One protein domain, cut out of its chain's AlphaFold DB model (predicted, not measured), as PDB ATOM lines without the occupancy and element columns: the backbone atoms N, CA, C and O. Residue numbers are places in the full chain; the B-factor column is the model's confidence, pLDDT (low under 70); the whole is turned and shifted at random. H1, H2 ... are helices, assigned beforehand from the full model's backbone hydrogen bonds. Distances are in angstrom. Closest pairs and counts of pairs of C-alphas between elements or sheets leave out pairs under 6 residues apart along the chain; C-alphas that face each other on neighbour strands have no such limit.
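This is residues 183 to 290 of the 295 residues of an uncharacterized protein of Phycisphaerae bacterium (UniProt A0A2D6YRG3). One long helix, H4, runs the length of an elongated body, with H2 alongside its later half and H6 across its middle. H1 and H3 pack toward its beginning, and little H5 toward its end. The 108 printed residues hold six named helices, H1 to H6 in order, and no named strand: all helix. The whole is compact, with a radius of gyration of the C-alphas of 14.5 A and spans of 47 by 27 by 20 A.

H4, residues 241 to 268, runs 40.4 A from C-alpha 241 at (23.662, -35.971, 54.412) to C-alpha 268 at (3.538, -18.802, 23.832). H2 is residues 202 to 214, 19.8 A; H3 219 to 230, 16.6 A; H6 282 to 290; H1 184 to 189; H5 273 to 276.

H4, the hub, touches H2 at a shallow tilt of 25 degrees, opposite ways; their closest C-alphas, Val 202 and Gly 266, are 6.1 A apart. It touches H6 about perpendicular, at 81 degrees. Every O i to N i+4 pair is within hydrogen-bond range in H1, H3, H4 and H6, and 7 of 9 in H2; H5 is too short.

The printed part has no cut. The link H1 to H2 is long; residues 183 to 184 are under pLDDT 70.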
ATOM      1  N   ARG A 183       4.006 -35.740  52.679       68.44
ATOM      2  CA  ARG A 183       5.225 -36.449  53.067       68.44
ATOM      3  C   ARG A 183       6.402 -35.454  53.155       68.44
ATOM      4  O   ARG A 183       6.556 -34.653  52.231       68.44
ATOM      5  N   PRO A 184       7.208 -35.444  54.238       67.50
ATOM      6  CA  PRO A 184       8.311 -34.488  54.402       67.50
ATOM      7  C   PRO A 184       9.283 -34.509  53.212       67.50
ATOM      8  O   PRO A 184       9.888 -33.493  52.878       67.50
ATOM      9  N   GLU A 185       9.377 -35.646  52.525       76.31
ATOM     10  CA  GLU A 185      10.129 -35.819  51.289       76.31
ATOM     11  C   GLU A 185       9.599 -34.946  50.139       76.31
ATOM     12  O   GLU A 185      10.387 -34.356  49.400       76.31
ATOM     13  N   ASP A 186       8.279 -34.826  49.992       78.12
ATOM     14  CA  ASP A 186       7.658 -34.036  48.925       78.12
ATOM     15  C   ASP A 186       7.879 -32.536  49.160       78.12
ATOM     16  O   ASP A 186       8.193 -31.796  48.227       78.12
ATOM     17  N   ALA A 187       7.817 -32.096  50.421       78.31
ATOM     18  CA  ALA A 187       8.119 -30.717  50.806       78.31
ATOM     19  C   ALA A 187       9.586 -30.337  50.519       78.31
ATOM     20  O   ALA A 187       9.872 -29.202  50.137       78.31
ATOM     21  N   MET A 188      10.516 -31.288  50.653       84.81
ATOM     22  CA  MET A 188      11.937 -31.083  50.341       84.81
ATOM     23  C   MET A 188      12.216 -30.954  48.838       84.81
ATOM     24  O   MET A 188      13.181 -30.305  48.441       84.81
ATOM     25  N   ILE A 189      11.389 -31.576  47.994       90.19
ATOM     26  CA  ILE A 189      11.569 -31.597  46.534       90.19
ATOM     27  C   ILE A 189      10.790 -30.460  45.855       90.19
ATOM     28  O   ILE A 189      11.135 -30.056  44.741       90.19
ATOM     29  N   ALA A 190       9.774 -29.911  46.522       87.12
ATOM     30  CA  ALA A 190       8.962 -28.822  46.001       87.12
ATOM     31  C   ALA A 190       9.794 -27.562  45.705       87.12
ATOM     32  O   ALA A 190      10.611 -27.100  46.506       87.12
ATOM     33  N   VAL A 191       9.565 -26.968  44.537       89.81
ATOM     34  CA  VAL A 191      10.120 -25.654  44.197       89.81
ATOM     35  C   VAL A 191       9.255 -24.584  44.880       89.81
ATOM     36  O   VAL A 191       8.035 -24.737  44.863       89.81
ATOM     37  N   PRO A 192       9.833 -23.508  45.453       88.31
ATOM     38  CA  PRO A 192       9.049 -22.481  46.140       88.31
ATOM     39  C   PRO A 192       7.949 -21.875  45.259       88.31
ATOM     40  O   PRO A 192       8.198 -21.590  44.085       88.31
ATOM     41  N   ASP A 193       6.786 -21.583  45.848       85.19
ATOM     42  CA  ASP A 193       5.573 -21.155  45.126       85.19
ATOM     43  C   ASP A 193       5.784 -19.920  44.247       85.19
ATOM     44  O   ASP A 193       5.237 -19.810  43.156       85.19
ATOM     45  N   ARG A 194       6.682 -19.013  44.644       85.88
ATOM     46  CA  ARG A 194       7.049 -17.836  43.841       85.88
ATOM     47  C   ARG A 194       7.590 -18.187  42.444       85.88
ATOM     48  O   ARG A 194       7.573 -17.340  41.550       85.88
ATOM     49  N   ALA A 195       8.095 -19.404  42.244       89.31
ATOM     50  CA  ALA A 195       8.541 -19.903  40.945       89.31
ATOM     51  C   ALA A 195       7.402 -20.468  40.079       89.31
ATOM     52  O   ALA A 195       7.569 -20.568  38.865       89.31
ATOM     53  N   THR A 196       6.277 -20.858  40.679       88.75
ATOM     54  CA  THR A 196       5.152 -21.548  40.022       88.75
ATOM     55  C   THR A 196       3.860 -20.728  40.015       88.75
ATOM     56  O   THR A 196       2.925 -21.096  39.308       88.75
ATOM     57  N   ASP A 197       3.820 -19.609  40.741       89.12
ATOM     58  CA  ASP A 197       2.645 -18.754  40.905       89.12
ATOM     59  C   ASP A 197       2.161 -18.164  39.563       89.12
ATOM     60  O   ASP A 197       2.862 -17.333  38.976       89.12
ATOM     61  N   PRO A 198       0.961 -18.528  39.069       89.19
ATOM     62  CA  PRO A 198       0.436 -18.051  37.789       89.19
ATOM     63  C   PRO A 198       0.239 -16.529  37.725       89.19
ATOM     64  O   PRO A 198       0.246 -15.978  36.626       89.19
ATOM     65  N   PHE A 199       0.093 -15.845  38.865       90.50
ATOM     66  CA  PHE A 199      -0.153 -14.402  38.927       90.50
ATOM     67  C   PHE A 199       1.128 -13.566  38.883       90.50
ATOM     68  O   PHE A 199       1.087 -12.370  38.590       90.50
ATOM     69  N   VAL A 200       2.286 -14.183  39.125       91.31
ATOM     70  CA  VAL A 200       3.579 -13.526  38.935       91.31
ATOM     71  C   VAL A 200       3.936 -13.555  37.452       91.31
ATOM     72  O   VAL A 200       3.946 -14.609  36.819       91.31
ATOM     73  N   ALA A 201       4.292 -12.392  36.901       92.25
ATOM     74  CA  ALA A 201       4.732 -12.283  35.513       92.25
ATOM     75  C   ALA A 201       5.893 -13.248  35.200       92.25
ATOM     76  O   ALA A 201       6.799 -13.435  36.019       92.25
ATOM     77  N   VAL A 202       5.906 -13.796  33.979       93.88
ATOM     78  CA  VAL A 202       6.908 -14.769  33.502       93.88
ATOM     79  C   VAL A 202       8.337 -14.290  33.775       93.88
ATOM     80  O   VAL A 202       9.141 -15.031  34.337       93.88
ATOM     81  N   SER A 203       8.650 -13.031  33.460       92.31
ATOM     82  CA  SER A 203       9.969 -12.431  33.701       92.31
ATOM     83  C   SER A 203      10.352 -12.399  35.188       92.31
ATOM     84  O   SER A 203      11.495 -12.693  35.547       92.31
ATOM     85  N   GLY A 204       9.393 -12.102  36.069       93.69
ATOM     86  CA  GLY A 204       9.566 -12.123  37.521       93.69
ATOM     87  C   GLY A 204       9.836 -13.530  38.053       93.69
ATOM     88  O   GLY A 204      10.777 -13.719  38.832       93.69
ATOM     89  N   ARG A 205       9.076 -14.526  37.577       94.69
ATOM     90  CA  ARG A 205       9.302 -15.940  37.916       94.69
ATOM     91  C   ARG A 205      10.661 -16.425  37.429       94.69
ATOM     92  O   ARG A 205      11.400 -17.015  38.208       94.69
ATOM     93  N   LEU A 206      11.042 -16.122  36.185       95.50
ATOM     94  CA  LEU A 206      12.347 -16.498  35.631       95.50
ATOM     95  C   LEU A 206      13.502 -15.909  36.439       95.50
ATOM     96  O   LEU A 206      14.431 -16.633  36.789       95.50
ATOM     97  N   LYS A 207      13.421 -14.627  36.814       94.81
ATOM     98  CA  LYS A 207      14.431 -13.987  37.666       94.81
ATOM     99  C   LYS A 207      14.569 -14.693  39.017       94.81
ATOM    100  O   LYS A 207      15.689 -14.898  39.486       94.81
ATOM    101  N   PHE A 208      13.453 -15.089  39.627       94.94
ATOM    102  CA  PHE A 208      13.465 -15.854  40.873       94.94
ATOM    103  C   PHE A 208      14.075 -17.253  40.679       94.94
ATOM    104  O   PHE A 208      14.989 -17.625  41.415       94.94
ATOM    105  N   ILE A 209      13.653 -17.984  39.641       95.06
ATOM    106  CA  ILE A 209      14.178 -19.311  39.285       95.06
ATOM    107  C   ILE A 209      15.691 -19.256  39.040       95.06
ATOM    108  O   ILE A 209      16.424 -20.127  39.505       95.06
ATOM    109  N   TYR A 210      16.201 -18.215  38.377       95.75
ATOM    110  CA  TYR A 210      17.640 -18.017  38.184       95.75
ATOM    111  C   TYR A 210      18.399 -17.865  39.502       95.75
ATOM    112  O   TYR A 210      19.493 -18.413  39.634       95.75
ATOM    113  N   GLY A 211      17.798 -17.215  40.501       93.94
ATOM    114  CA  GLY A 211      18.349 -17.137  41.854       93.94
ATOM    115  C   GLY A 211      18.506 -18.501  42.535       93.94
ATOM    116  O   GLY A 211      19.433 -18.685  43.321       93.94
ATOM    117  N   LEU A 212      17.673 -19.490  42.189       93.88
ATOM    118  CA  LEU A 212      17.743 -20.848  42.745       93.88
ATOM    119  C   LEU A 212      18.953 -21.652  42.235       93.88
ATOM    120  O   LEU A 212      19.330 -22.654  42.841       93.88
ATOM    121  N   TYR A 213      19.609 -21.216  41.155       95.12
ATOM    122  CA  TYR A 213      20.839 -21.847  40.654       95.12
ATOM    123  C   TYR A 213      22.088 -21.502  41.472       95.12
ATOM    124  O   TYR A 213      23.169 -22.007  41.163       95.12
ATOM    125  N   ARG A 214      21.962 -20.677  42.523       93.25
ATOM    126  CA  ARG A 214      23.046 -20.448  43.489       93.25
ATOM    127  C   ARG A 214      23.414 -21.716  44.264       93.25
ATOM    128  O   ARG A 214      24.560 -21.861  44.681       93.25
ATOM    129  N   PHE A 215      22.453 -22.625  44.441       93.50
ATOM    130  CA  PHE A 215      22.649 -23.849  45.202       93.50
ATOM    131  C   PHE A 215      23.311 -24.950  44.374       93.50
ATOM    132  O   PHE A 215      23.002 -25.148  43.197       93.50
ATOM    133  N   ASN A 216      24.210 -25.697  45.009       91.44
ATOM    134  CA  ASN A 216      24.940 -26.812  44.423       91.44
ATOM    135  C   ASN A 216      25.130 -27.949  45.448       91.44
ATOM    136  O   ASN A 216      24.872 -27.769  46.634       91.44
ATOM    137  N   ARG A 217      25.619 -29.111  44.991       89.00
ATOM    138  CA  ARG A 217      25.821 -30.307  45.835       89.00
ATOM    139  C   ARG A 217      27.036 -30.212  46.781       89.00
ATOM    140  O   ARG A 217      27.365 -31.176  47.463       89.00
ATOM    141  N   SER A 218      27.758 -29.090  46.818       90.25
ATOM    142  CA  SER A 218      28.852 -28.910  47.780       90.25
ATOM    143  C   SER A 218      28.304 -28.883  49.202       90.25
ATOM    144  O   SER A 218      27.210 -28.380  49.442       90.25
ATOM    145  N   GLY A 219      29.092 -29.376  50.158       82.81
ATOM    146  CA  GLY A 219      28.660 -29.562  51.538       82.81
ATOM    147  C   GLY A 219      28.039 -28.324  52.183       82.81
ATOM    148  O   GLY A 219      26.975 -28.464  52.765       82.81
ATOM    149  N   GLY A 220      28.646 -27.140  52.050       88.69
ATOM    150  CA  GLY A 220      28.079 -25.903  52.609       88.69
ATOM    151  C   GLY A 220      26.804 -25.457  51.892       88.69
ATOM    152  O   GLY A 220      25.776 -25.243  52.520       88.69
ATOM    153  N   SER A 221      26.827 -25.432  50.556       92.88
ATOM    154  CA  SER A 221      25.673 -25.000  49.761       92.88
ATOM    155  C   SER A 221      24.465 -25.934  49.872       92.88
ATOM    156  O   SER A 221      23.342 -25.472  49.674       92.88
ATOM    157  N   LEU A 222      24.686 -27.226  50.123       93.06
ATOM    158  CA  LEU A 222      23.626 -28.203  50.347       93.06
ATOM    159  C   LEU A 222      22.913 -27.933  51.675       93.06
ATOM    160  O   LEU A 222      21.690 -28.013  51.739       93.06
ATOM    161  N   ILE A 223      23.671 -27.583  52.716       92.69
ATOM    162  CA  ILE A 223      23.108 -27.211  54.015       92.69
ATOM    163  C   ILE A 223      22.361 -25.883  53.899       92.69
ATOM    164  O   ILE A 223      21.205 -25.823  54.297       92.69
ATOM    165  N   ASP A 224      22.938 -24.870  53.245       90.88
ATOM    166  CA  ASP A 224      22.253 -23.592  52.996       90.88
ATOM    167  C   ASP A 224      20.944 -23.770  52.215       90.88
ATOM    168  O   ASP A 224      19.968 -23.053  52.439       90.88
ATOM    169  N   TRP A 225      20.921 -24.713  51.268       94.50
ATOM    170  CA  TRP A 225      19.707 -25.083  50.546       94.50
ATOM    171  C   TRP A 225      18.682 -25.729  51.474       94.50
ATOM    172  O   TRP A 225      17.528 -25.312  51.469       94.50
ATOM    173  N   ALA A 226      19.092 -26.699  52.291       90.44
ATOM    174  CA  ALA A 226      18.197 -27.368  53.225       90.44
ATOM    175  C   ALA A 226      17.632 -26.391  54.272       90.44
ATOM    176  O   ALA A 226      16.434 -26.421  54.539       90.44
ATOM    177  N   ILE A 227      18.442 -25.463  54.792       89.38
ATOM    178  CA  ILE A 227      17.984 -24.372  55.669       89.38
ATOM    179  C   ILE A 227      16.954 -23.509  54.933       89.38
ATOM    180  O   ILE A 227      15.875 -23.252  55.453       89.38
ATOM    181  N   ALA A 228      17.238 -23.100  53.693       88.19
ATOM    182  CA  ALA A 228      16.308 -22.284  52.914       88.19
ATOM    183  C   ALA A 228      14.996 -23.010  52.561       88.19
ATOM    184  O   ALA A 228      13.969 -22.354  52.409       88.19
ATOM    185  N   GLN A 229      15.032 -24.337  52.410       86.50
ATOM    186  CA  GLN A 229      13.874 -25.163  52.068       86.50
ATOM    187  C   GLN A 229      13.003 -25.484  53.290       86.50
ATOM    188  O   GLN A 229      11.790 -25.622  53.159       86.50
ATOM    189  N   THR A 230      13.622 -25.628  54.464       82.31
ATOM    190  CA  THR A 230      12.961 -26.152  55.670       82.31
ATOM    191  C   THR A 230      12.771 -25.123  56.779       82.31
ATOM    192  O   THR A 230      11.939 -25.315  57.657       82.31
ATOM    193  N   GLY A 231      13.548 -24.040  56.770       82.56
ATOM    194  CA  GLY A 231      13.584 -23.057  57.849       82.56
ATOM    195  C   GLY A 231      14.246 -23.555  59.140       82.56
ATOM    196  O   GLY A 231      14.273 -22.805  60.114       82.56
ATOM    197  N   LEU A 232      14.785 -24.782  59.175       80.81
ATOM    198  CA  LEU A 232      15.556 -25.263  60.323       80.81
ATOM    199  C   LEU A 232      16.931 -24.598  60.367       80.81
ATOM    200  O   LEU A 232      17.592 -24.482  59.341       80.81
ATOM    201  N   ASP A 233      17.383 -24.254  61.573       81.12
ATOM    202  CA  ASP A 233      18.754 -23.784  61.818       81.12
ATOM    203  C   ASP A 233      19.780 -24.920  61.617       81.12
ATOM    204  O   ASP A 233      20.849 -24.711  61.050       81.12
ATOM    205  N   ASP A 234      19.411 -26.155  61.994       87.31
ATOM    206  CA  ASP A 234      20.193 -27.369  61.737       87.31
ATOM    207  C   ASP A 234      19.363 -28.451  61.012       87.31
ATOM    208  O   ASP A 234      18.627 -29.211  61.655       87.31
ATOM    209  N   PRO A 235      19.480 -28.580  59.677       86.81
ATOM    210  CA  PRO A 235      18.770 -29.603  58.911       86.81
ATOM    211  C   PRO A 235      19.311 -31.025  59.140       86.81
ATOM    212  O   PRO A 235      18.600 -31.993  58.850       86.81
ATOM    213  N   LEU A 236      20.533 -31.185  59.671       88.94
ATOM    214  CA  LEU A 236      21.124 -32.505  59.933       88.94
ATOM    215  C   LEU A 236      20.527 -33.192  61.165       88.94
ATOM    216  O   LEU A 236      20.634 -34.410  61.301       88.94
ATOM    217  N   SER A 237      19.845 -32.435  62.025       87.12
ATOM    218  CA  SER A 237      19.047 -32.977  63.130       87.12
ATOM    219  C   SER A 237      17.889 -33.866  62.651       87.12
ATOM    220  O   SER A 237      17.445 -34.755  63.381       87.12
ATOM    221  N   ARG A 238      17.400 -33.635  61.422       82.00
ATOM    222  CA  ARG A 238      16.208 -34.290  60.868       82.00
ATOM    223  C   ARG A 238      16.499 -35.192  59.675       82.00
ATOM    224  O   ARG A 238      15.797 -36.187  59.513       82.00
ATOM    225  N   PHE A 239      17.504 -34.852  58.869       86.88
ATOM    226  CA  PHE A 239      17.872 -35.572  57.651       86.88
ATOM    227  C   PHE A 239      19.355 -35.917  57.649       86.88
ATOM    228  O   PHE A 239      20.197 -35.113  58.043       86.88
ATOM    229  N   ASN A 240      19.707 -37.087  57.129       91.88
ATOM    230  CA  ASN A 240      21.111 -37.417  56.932       91.88
ATOM    231  C   ASN A 240      21.673 -36.745  55.660       91.88
ATOM    232  O   ASN A 240      20.944 -36.386  54.733       91.88
ATOM    233  N   ARG A 241      23.001 -36.597  55.576       91.38
ATOM    234  CA  ARG A 241      23.662 -35.971  54.412       91.38
ATOM    235  C   ARG A 241      23.297 -36.640  53.078       91.38
ATOM    236  O   ARG A 241      23.092 -35.937  52.095       91.38
ATOM    237  N   HIS A 242      23.206 -37.967  53.035       93.62
ATOM    238  CA  HIS A 242      22.893 -38.703  51.806       93.62
ATOM    239  C   HIS A 242      21.436 -38.504  51.365       93.62
ATOM    240  O   HIS A 242      21.154 -38.472  50.170       93.62
ATOM    241  N   GLU A 243      20.502 -38.367  52.306       91.31
ATOM    242  CA  GLU A 243      19.106 -38.013  52.038       91.31
ATOM    243  C   GLU A 243      19.012 -36.606  51.465       91.31
ATOM    244  O   GLU A 243      18.365 -36.413  50.440       91.31
ATOM    245  N   LEU A 244      19.720 -35.641  52.062       92.44
ATOM    246  CA  LEU A 244      19.779 -34.279  51.535       92.44
ATOM    247  C   LEU A 244      20.321 -34.256  50.105       92.44
ATOM    248  O   LEU A 244      19.754 -33.576  49.257       92.44
ATOM    249  N   GLU A 245      21.370 -35.024  49.806       94.75
ATOM    250  CA  GLU A 245      21.899 -35.138  48.441       94.75
ATOM    251  C   GLU A 245      20.865 -35.726  47.465       94.75
ATOM    252  O   GLU A 245      20.698 -35.208  46.360       94.75
ATOM    253  N   GLN A 246      20.120 -36.757  47.878       94.19
ATOM    254  CA  GLN A 246      19.054 -37.351  47.064       94.19
ATOM    255  C   GLN A 246      17.883 -36.390  46.833       94.19
ATOM    256  O   GLN A 246      17.380 -36.291  45.710       94.19
ATOM    257  N   PHE A 247      17.437 -35.677  47.870       93.69
ATOM    258  CA  PHE A 247      16.384 -34.673  47.742       93.69
ATOM    259  C   PHE A 247      16.836 -33.511  46.871       93.69
ATOM    260  O   PHE A 247      16.087 -33.090  45.996       93.69
ATOM    261  N   PHE A 248      18.075 -33.054  47.039       94.75
ATOM    262  CA  PHE A 248      18.648 -31.985  46.233       94.75
ATOM    263  C   PHE A 248      18.685 -32.339  44.747       94.75
ATOM    264  O   PHE A 248      18.383 -31.499  43.899       94.75
ATOM    265  N   ASP A 249      19.012 -33.587  44.413       94.12
ATOM    266  CA  ASP A 249      18.989 -34.050  43.030       94.12
ATOM    267  C   ASP A 249      17.586 -33.995  42.439       94.12
ATOM    268  O   ASP A 249      17.390 -33.427  41.364       94.12
ATOM    269  N   ARG A 250      16.600 -34.542  43.153       93.38
ATOM    270  CA  ARG A 250      15.195 -34.513  42.725       93.38
ATOM    271  C   ARG A 250      14.671 -33.081  42.621       93.38
ATOM    272  O   ARG A 250      14.011 -32.744  41.643       93.38
ATOM    273  N   TRP A 251      15.030 -32.224  43.569       95.12
ATOM    274  CA  TRP A 251      14.701 -30.803  43.556       95.12
ATOM    275  C   TRP A 251      15.332 -30.081  42.360       95.12
ATOM    276  O   TRP A 251      14.673 -29.275  41.709       95.12
ATOM    277  N   CYS A 252      16.579 -30.402  41.992       94.31
ATOM    278  CA  CYS A 252      17.209 -29.851  40.790       94.31
ATOM    279  C   CYS A 252      16.436 -30.220  39.521       94.31
ATOM    280  O   CYS A 252      16.273 -29.368  38.646       94.31
ATOM    281  N   TRP A 253      15.953 -31.462  39.425       93.50
ATOM    282  CA  TRP A 253      15.097 -31.892  38.320       93.50
ATOM    283  C   TRP A 253      13.782 -31.113  38.279       93.50
ATOM    284  O   TRP A 253      13.408 -30.627  37.212       93.50
ATOM    285  N   GLU A 254      13.105 -30.944  39.416       94.12
ATOM    286  CA  GLU A 254      11.840 -30.203  39.454       94.12
ATOM    287  C   GLU A 254      12.051 -28.708  39.164       94.12
ATOM    288  O   GLU A 254      11.320 -28.130  38.362       94.12
ATOM    289  N   ARG A 255      13.116 -28.089  39.689       94.75
ATOM    290  CA  ARG A 255      13.518 -26.714  39.343       94.75
ATOM    291  C   ARG A 255      13.745 -26.554  37.840       94.75
ATOM    292  O   ARG A 255      13.254 -25.595  37.246       94.75
ATOM    293  N   ASP A 256      14.484 -27.473  37.220       95.25
ATOM    294  CA  ASP A 256      14.783 -27.416  35.786       95.25
ATOM    295  C   ASP A 256      13.508 -27.653  34.941       95.25
ATOM    296  O   ASP A 256      13.332 -27.036  33.887       95.25
ATOM    297  N   ARG A 257      12.570 -28.478  35.426       94.38
ATOM    298  CA  ARG A 257      11.249 -28.687  34.813       94.38
ATOM    299  C   ARG A 257      10.360 -27.447  34.902       94.38
ATOM    300  O   ARG A 257       9.710 -27.095  33.914       94.38
ATOM    301  N   VAL A 258      10.326 -26.785  36.058       94.75
ATOM    302  CA  VAL A 258       9.616 -25.511  36.250       94.75
ATOM    303  C   VAL A 258      10.205 -24.453  35.322       94.75
ATOM    304  O   VAL A 258       9.452 -23.822  34.586       94.75
ATOM    305  N   LEU A 259      11.538 -24.345  35.243       95.44
ATOM    306  CA  LEU A 259      12.211 -23.446  34.303       95.44
ATOM    307  C   LEU A 259      11.752 -23.686  32.858       95.44
ATOM    308  O   LEU A 259      11.360 -22.739  32.181       95.44
ATOM    309  N   ALA A 260      11.792 -24.935  32.383       95.31
ATOM    310  CA  ALA A 260      11.383 -25.265  31.018       95.31
ATOM    311  C   ALA A 260       9.926 -24.859  30.743       95.31
ATOM    312  O   ALA A 260       9.641 -24.229  29.726       95.31
ATOM    313  N   ARG A 261       9.020 -25.135  31.689       94.38
ATOM    314  CA  ARG A 261       7.605 -24.758  31.589       94.38
ATOM    315  C   ARG A 261       7.413 -23.242  31.522       94.38
ATOM    316  O   ARG A 261       6.657 -22.773  30.678       94.38
ATOM    317  N   THR A 262       8.100 -22.486  32.376       94.94
ATOM    318  CA  THR A 262       8.011 -21.018  32.398       94.94
ATOM    319  C   THR A 262       8.573 -20.397  31.116       94.94
ATOM    320  O   THR A 262       8.013 -19.428  30.610       94.94
ATOM    321  N   ILE A 263       9.644 -20.964  30.550       95.12
ATOM    322  CA  ILE A 263      10.176 -20.534  29.248       95.12
ATOM    323  C   ILE A 263       9.165 -20.812  28.129       95.12
ATOM    324  O   ILE A 263       8.913 -19.933  27.308       95.12
ATOM    325  N   ASP A 264       8.564 -22.003  28.094       94.19
ATOM    326  CA  ASP A 264       7.550 -22.346  27.091       94.19
ATOM    327  C   ASP A 264       6.316 -21.442  27.178       94.19
ATOM    328  O   ASP A 264       5.746 -21.075  26.152       94.19
ATOM    329  N   GLU A 265       5.911 -21.055  28.386       93.88
ATOM    330  CA  GLU A 265       4.834 -20.093  28.609       93.88
ATOM    331  C   GLU A 265       5.172 -18.712  28.038       93.88
ATOM    332  O   GLU A 265       4.397 -18.187  27.243       93.88
ATOM    333  N   GLY A 266       6.356 -18.165  28.342       93.38
ATOM    334  CA  GLY A 266       6.808 -16.892  27.763       93.38
ATOM    335  C   GLY A 266       6.862 -16.927  26.234       93.38
ATOM    336  O   GLY A 266       6.405 -16.005  25.561       93.38
ATOM    337  N   ARG A 267       7.320 -18.048  25.661       94.75
ATOM    338  CA  ARG A 267       7.338 -18.245  24.202       94.75
ATOM    339  C   ARG A 267       5.939 -18.262  23.590       94.75
ATOM    340  O   ARG A 267       5.766 -17.761  22.483       94.75
ATOM    341  N   ARG A 268       4.944 -18.832  24.279       93.50
ATOM    342  CA  ARG A 268       3.538 -18.802  23.832       93.50
ATOM    343  C   ARG A 268       2.943 -17.399  23.899       93.50
ATOM    344  O   ARG A 268       2.087 -17.085  23.079       93.50
ATOM    345  N   SER A 269       3.417 -16.567  24.822       91.75
ATOM    346  CA  SER A 269       3.032 -15.156  24.934       91.75
ATOM    347  C   SER A 269       3.736 -14.232  23.928       91.75
ATOM    348  O   SER A 269       3.379 -13.061  23.841       91.75
ATOM    349  N   GLY A 270       4.686 -14.749  23.138       91.81
ATOM    350  CA  GLY A 270       5.356 -14.016  22.056       91.81
ATOM    351  C   GLY A 270       6.790 -13.572  22.356       91.81
ATOM    352  O   GLY A 270       7.428 -12.982  21.484       91.81
ATOM    353  N   ASP A 271       7.327 -13.881  23.538       93.00
ATOM    354  CA  ASP A 271       8.706 -13.541  23.888       93.00
ATOM    355  C   ASP A 271       9.716 -14.429  23.141       93.00
ATOM    356  O   ASP A 271       9.517 -15.632  22.932       93.00
ATOM    357  N   THR A 272      10.858 -13.850  22.760       93.25
ATOM    358  CA  THR A 272      11.942 -14.607  22.116       93.25
ATOM    359  C   THR A 272      12.750 -15.386  23.150       93.25
ATOM    360  O   THR A 272      12.934 -14.937  24.284       93.25
ATOM    361  N   LEU A 273      13.307 -16.537  22.763       91.62
ATOM    362  CA  LEU A 273      14.130 -17.343  23.672       91.62
ATOM    363  C   LEU A 273      15.331 -16.554  24.222       91.62
ATOM    364  O   LEU A 273      15.653 -16.677  25.402       91.62
ATOM    365  N   ASP A 274      15.965 -15.719  23.395       92.31
ATOM    366  CA  ASP A 274      17.080 -14.867  23.814       92.31
ATOM    367  C   ASP A 274      16.669 -13.834  24.866       92.31
ATOM    368  O   ASP A 274      17.408 -13.625  25.830       92.31
ATOM    369  N   SER A 275      15.480 -13.235  24.723       92.88
ATOM    370  CA  SER A 275      14.947 -12.291  25.710       92.88
ATOM    371  C   SER A 275      14.641 -12.973  27.045       92.88
ATOM    372  O   SER A 275      15.020 -12.464  28.096       92.88
ATOM    373  N   LEU A 276      14.054 -14.172  27.012       92.25
ATOM    374  CA  LEU A 276      13.736 -14.935  28.218       92.25
ATOM    375  C   LEU A 276      15.000 -15.413  28.941       92.25
ATOM    376  O   LEU A 276      15.032 -15.432  30.164       92.25
ATOM    377  N   LEU A 277      16.054 -15.768  28.198       93.69
ATOM    378  CA  LEU A 277      17.345 -16.198  28.748       93.69
ATOM    379  C   LEU A 277      18.298 -15.038  29.075       93.69
ATOM    380  O   LEU A 277      19.461 -15.275  29.450       93.69
ATOM    381  N   HIS A 278      17.838 -13.797  28.937       91.06
ATOM    382  CA  HIS A 278      18.596 -12.613  29.303       91.06
ATOM    383  C   HIS A 278      18.809 -12.593  30.826       91.06
ATOM    384  O   HIS A 278      17.867 -12.503  31.607       91.06
ATOM    385  N   GLY A 279      20.061 -12.751  31.267       88.12
ATOM    386  CA  GLY A 279      20.412 -12.885  32.689       88.12
ATOM    387  C   GLY A 279      20.390 -14.317  33.243       88.12
ATOM    388  O   GLY A 279      20.693 -14.514  34.419       88.12
ATOM    389  N   ALA A 280      20.097 -15.331  32.419       93.50
ATOM    390  CA  ALA A 280      20.141 -16.726  32.850       93.50
ATOM    391  C   ALA A 280      21.586 -17.174  33.154       93.50
ATOM    392  O   ALA A 280      22.435 -17.121  32.250       93.50
ATOM    393  N   PRO A 281      21.884 -17.689  34.366       94.06
ATOM    394  CA  PRO A 281      23.214 -18.185  34.687       94.06
ATOM    395  C   PRO A 281      23.575 -19.396  33.807       94.06
ATOM    396  O   PRO A 281      22.687 -20.130  33.356       94.06
ATOM    397  N   PRO A 282      24.873 -19.688  33.593       93.12
ATOM    398  CA  PRO A 282      25.296 -20.821  32.765       93.12
ATOM    399  C   PRO A 282      24.695 -22.162  33.210       93.12
ATOM    400  O   PRO A 282      24.427 -23.029  32.381       93.12
ATOM    401  N   ALA A 283      24.456 -22.330  34.515       91.94
ATOM    402  CA  ALA A 283      23.805 -23.512  35.070       91.94
ATOM    403  C   ALA A 283      22.338 -23.648  34.625       91.94
ATOM    404  O   ALA A 283      21.943 -24.746  34.242       91.94
ATOM    405  N   ALA A 284      21.580 -22.548  34.565       93.06
ATOM    406  CA  ALA A 284      20.193 -22.546  34.095       93.06
ATOM    407  C   ALA A 284      20.083 -22.926  32.620       93.06
ATOM    408  O   ALA A 284      19.258 -23.750  32.242       93.06
ATOM    409  N   ARG A 285      20.990 -22.411  31.785       93.69
ATOM    410  CA  ARG A 285      21.056 -22.776  30.361       93.69
ATOM    411  C   ARG A 285      21.338 -24.268  30.165       93.69
ATOM    412  O   ARG A 285      20.782 -24.888  29.263       93.69
ATOM    413  N   ARG A 286      22.201 -24.857  31.003       91.94
ATOM    414  CA  ARG A 286      22.465 -26.305  30.992       91.94
ATOM    415  C   ARG A 286      21.267 -27.110  31.494       91.94
ATOM    416  O   ARG A 286      20.968 -28.132  30.889       91.94
ATOM    417  N   GLY A 287      20.605 -26.657  32.558       88.75
ATOM    418  CA  GLY A 287      19.395 -27.286  33.095       88.75
ATOM    419  C   GLY A 287      18.269 -27.320  32.066       88.75
ATOM    420  O   GLY A 287      17.721 -28.380  31.786       88.75
ATOM    421  N   LEU A 288      18.031 -26.200  31.376       91.00
ATOM    422  CA  LEU A 288      17.041 -26.119  30.302       91.00
ATOM    423  C   LEU A 288      17.318 -27.119  29.169       91.00
ATOM    424  O   LEU A 288      16.400 -27.797  28.724       91.00
ATOM    425  N   LYS A 289      18.579 -27.273  28.739       88.62
ATOM    426  CA  LYS A 289      18.962 -28.279  27.727       88.62
ATOM    427  C   LYS A 289      18.694 -29.722  28.169       88.62
ATOM    428  O   LYS A 289      18.529 -30.582  27.316       88.62
ATOM    429  N   LYS A 290      18.709 -29.997  29.477       86.19
ATOM    430  CA  LYS A 290      18.405 -31.323  30.034       86.19
ATOM    431  C   LYS A 290      16.901 -31.548  30.186       86.19
ATOM    432  O   LYS A 290      16.436 -32.659  29.969       86.19
TER     433      LYS A 290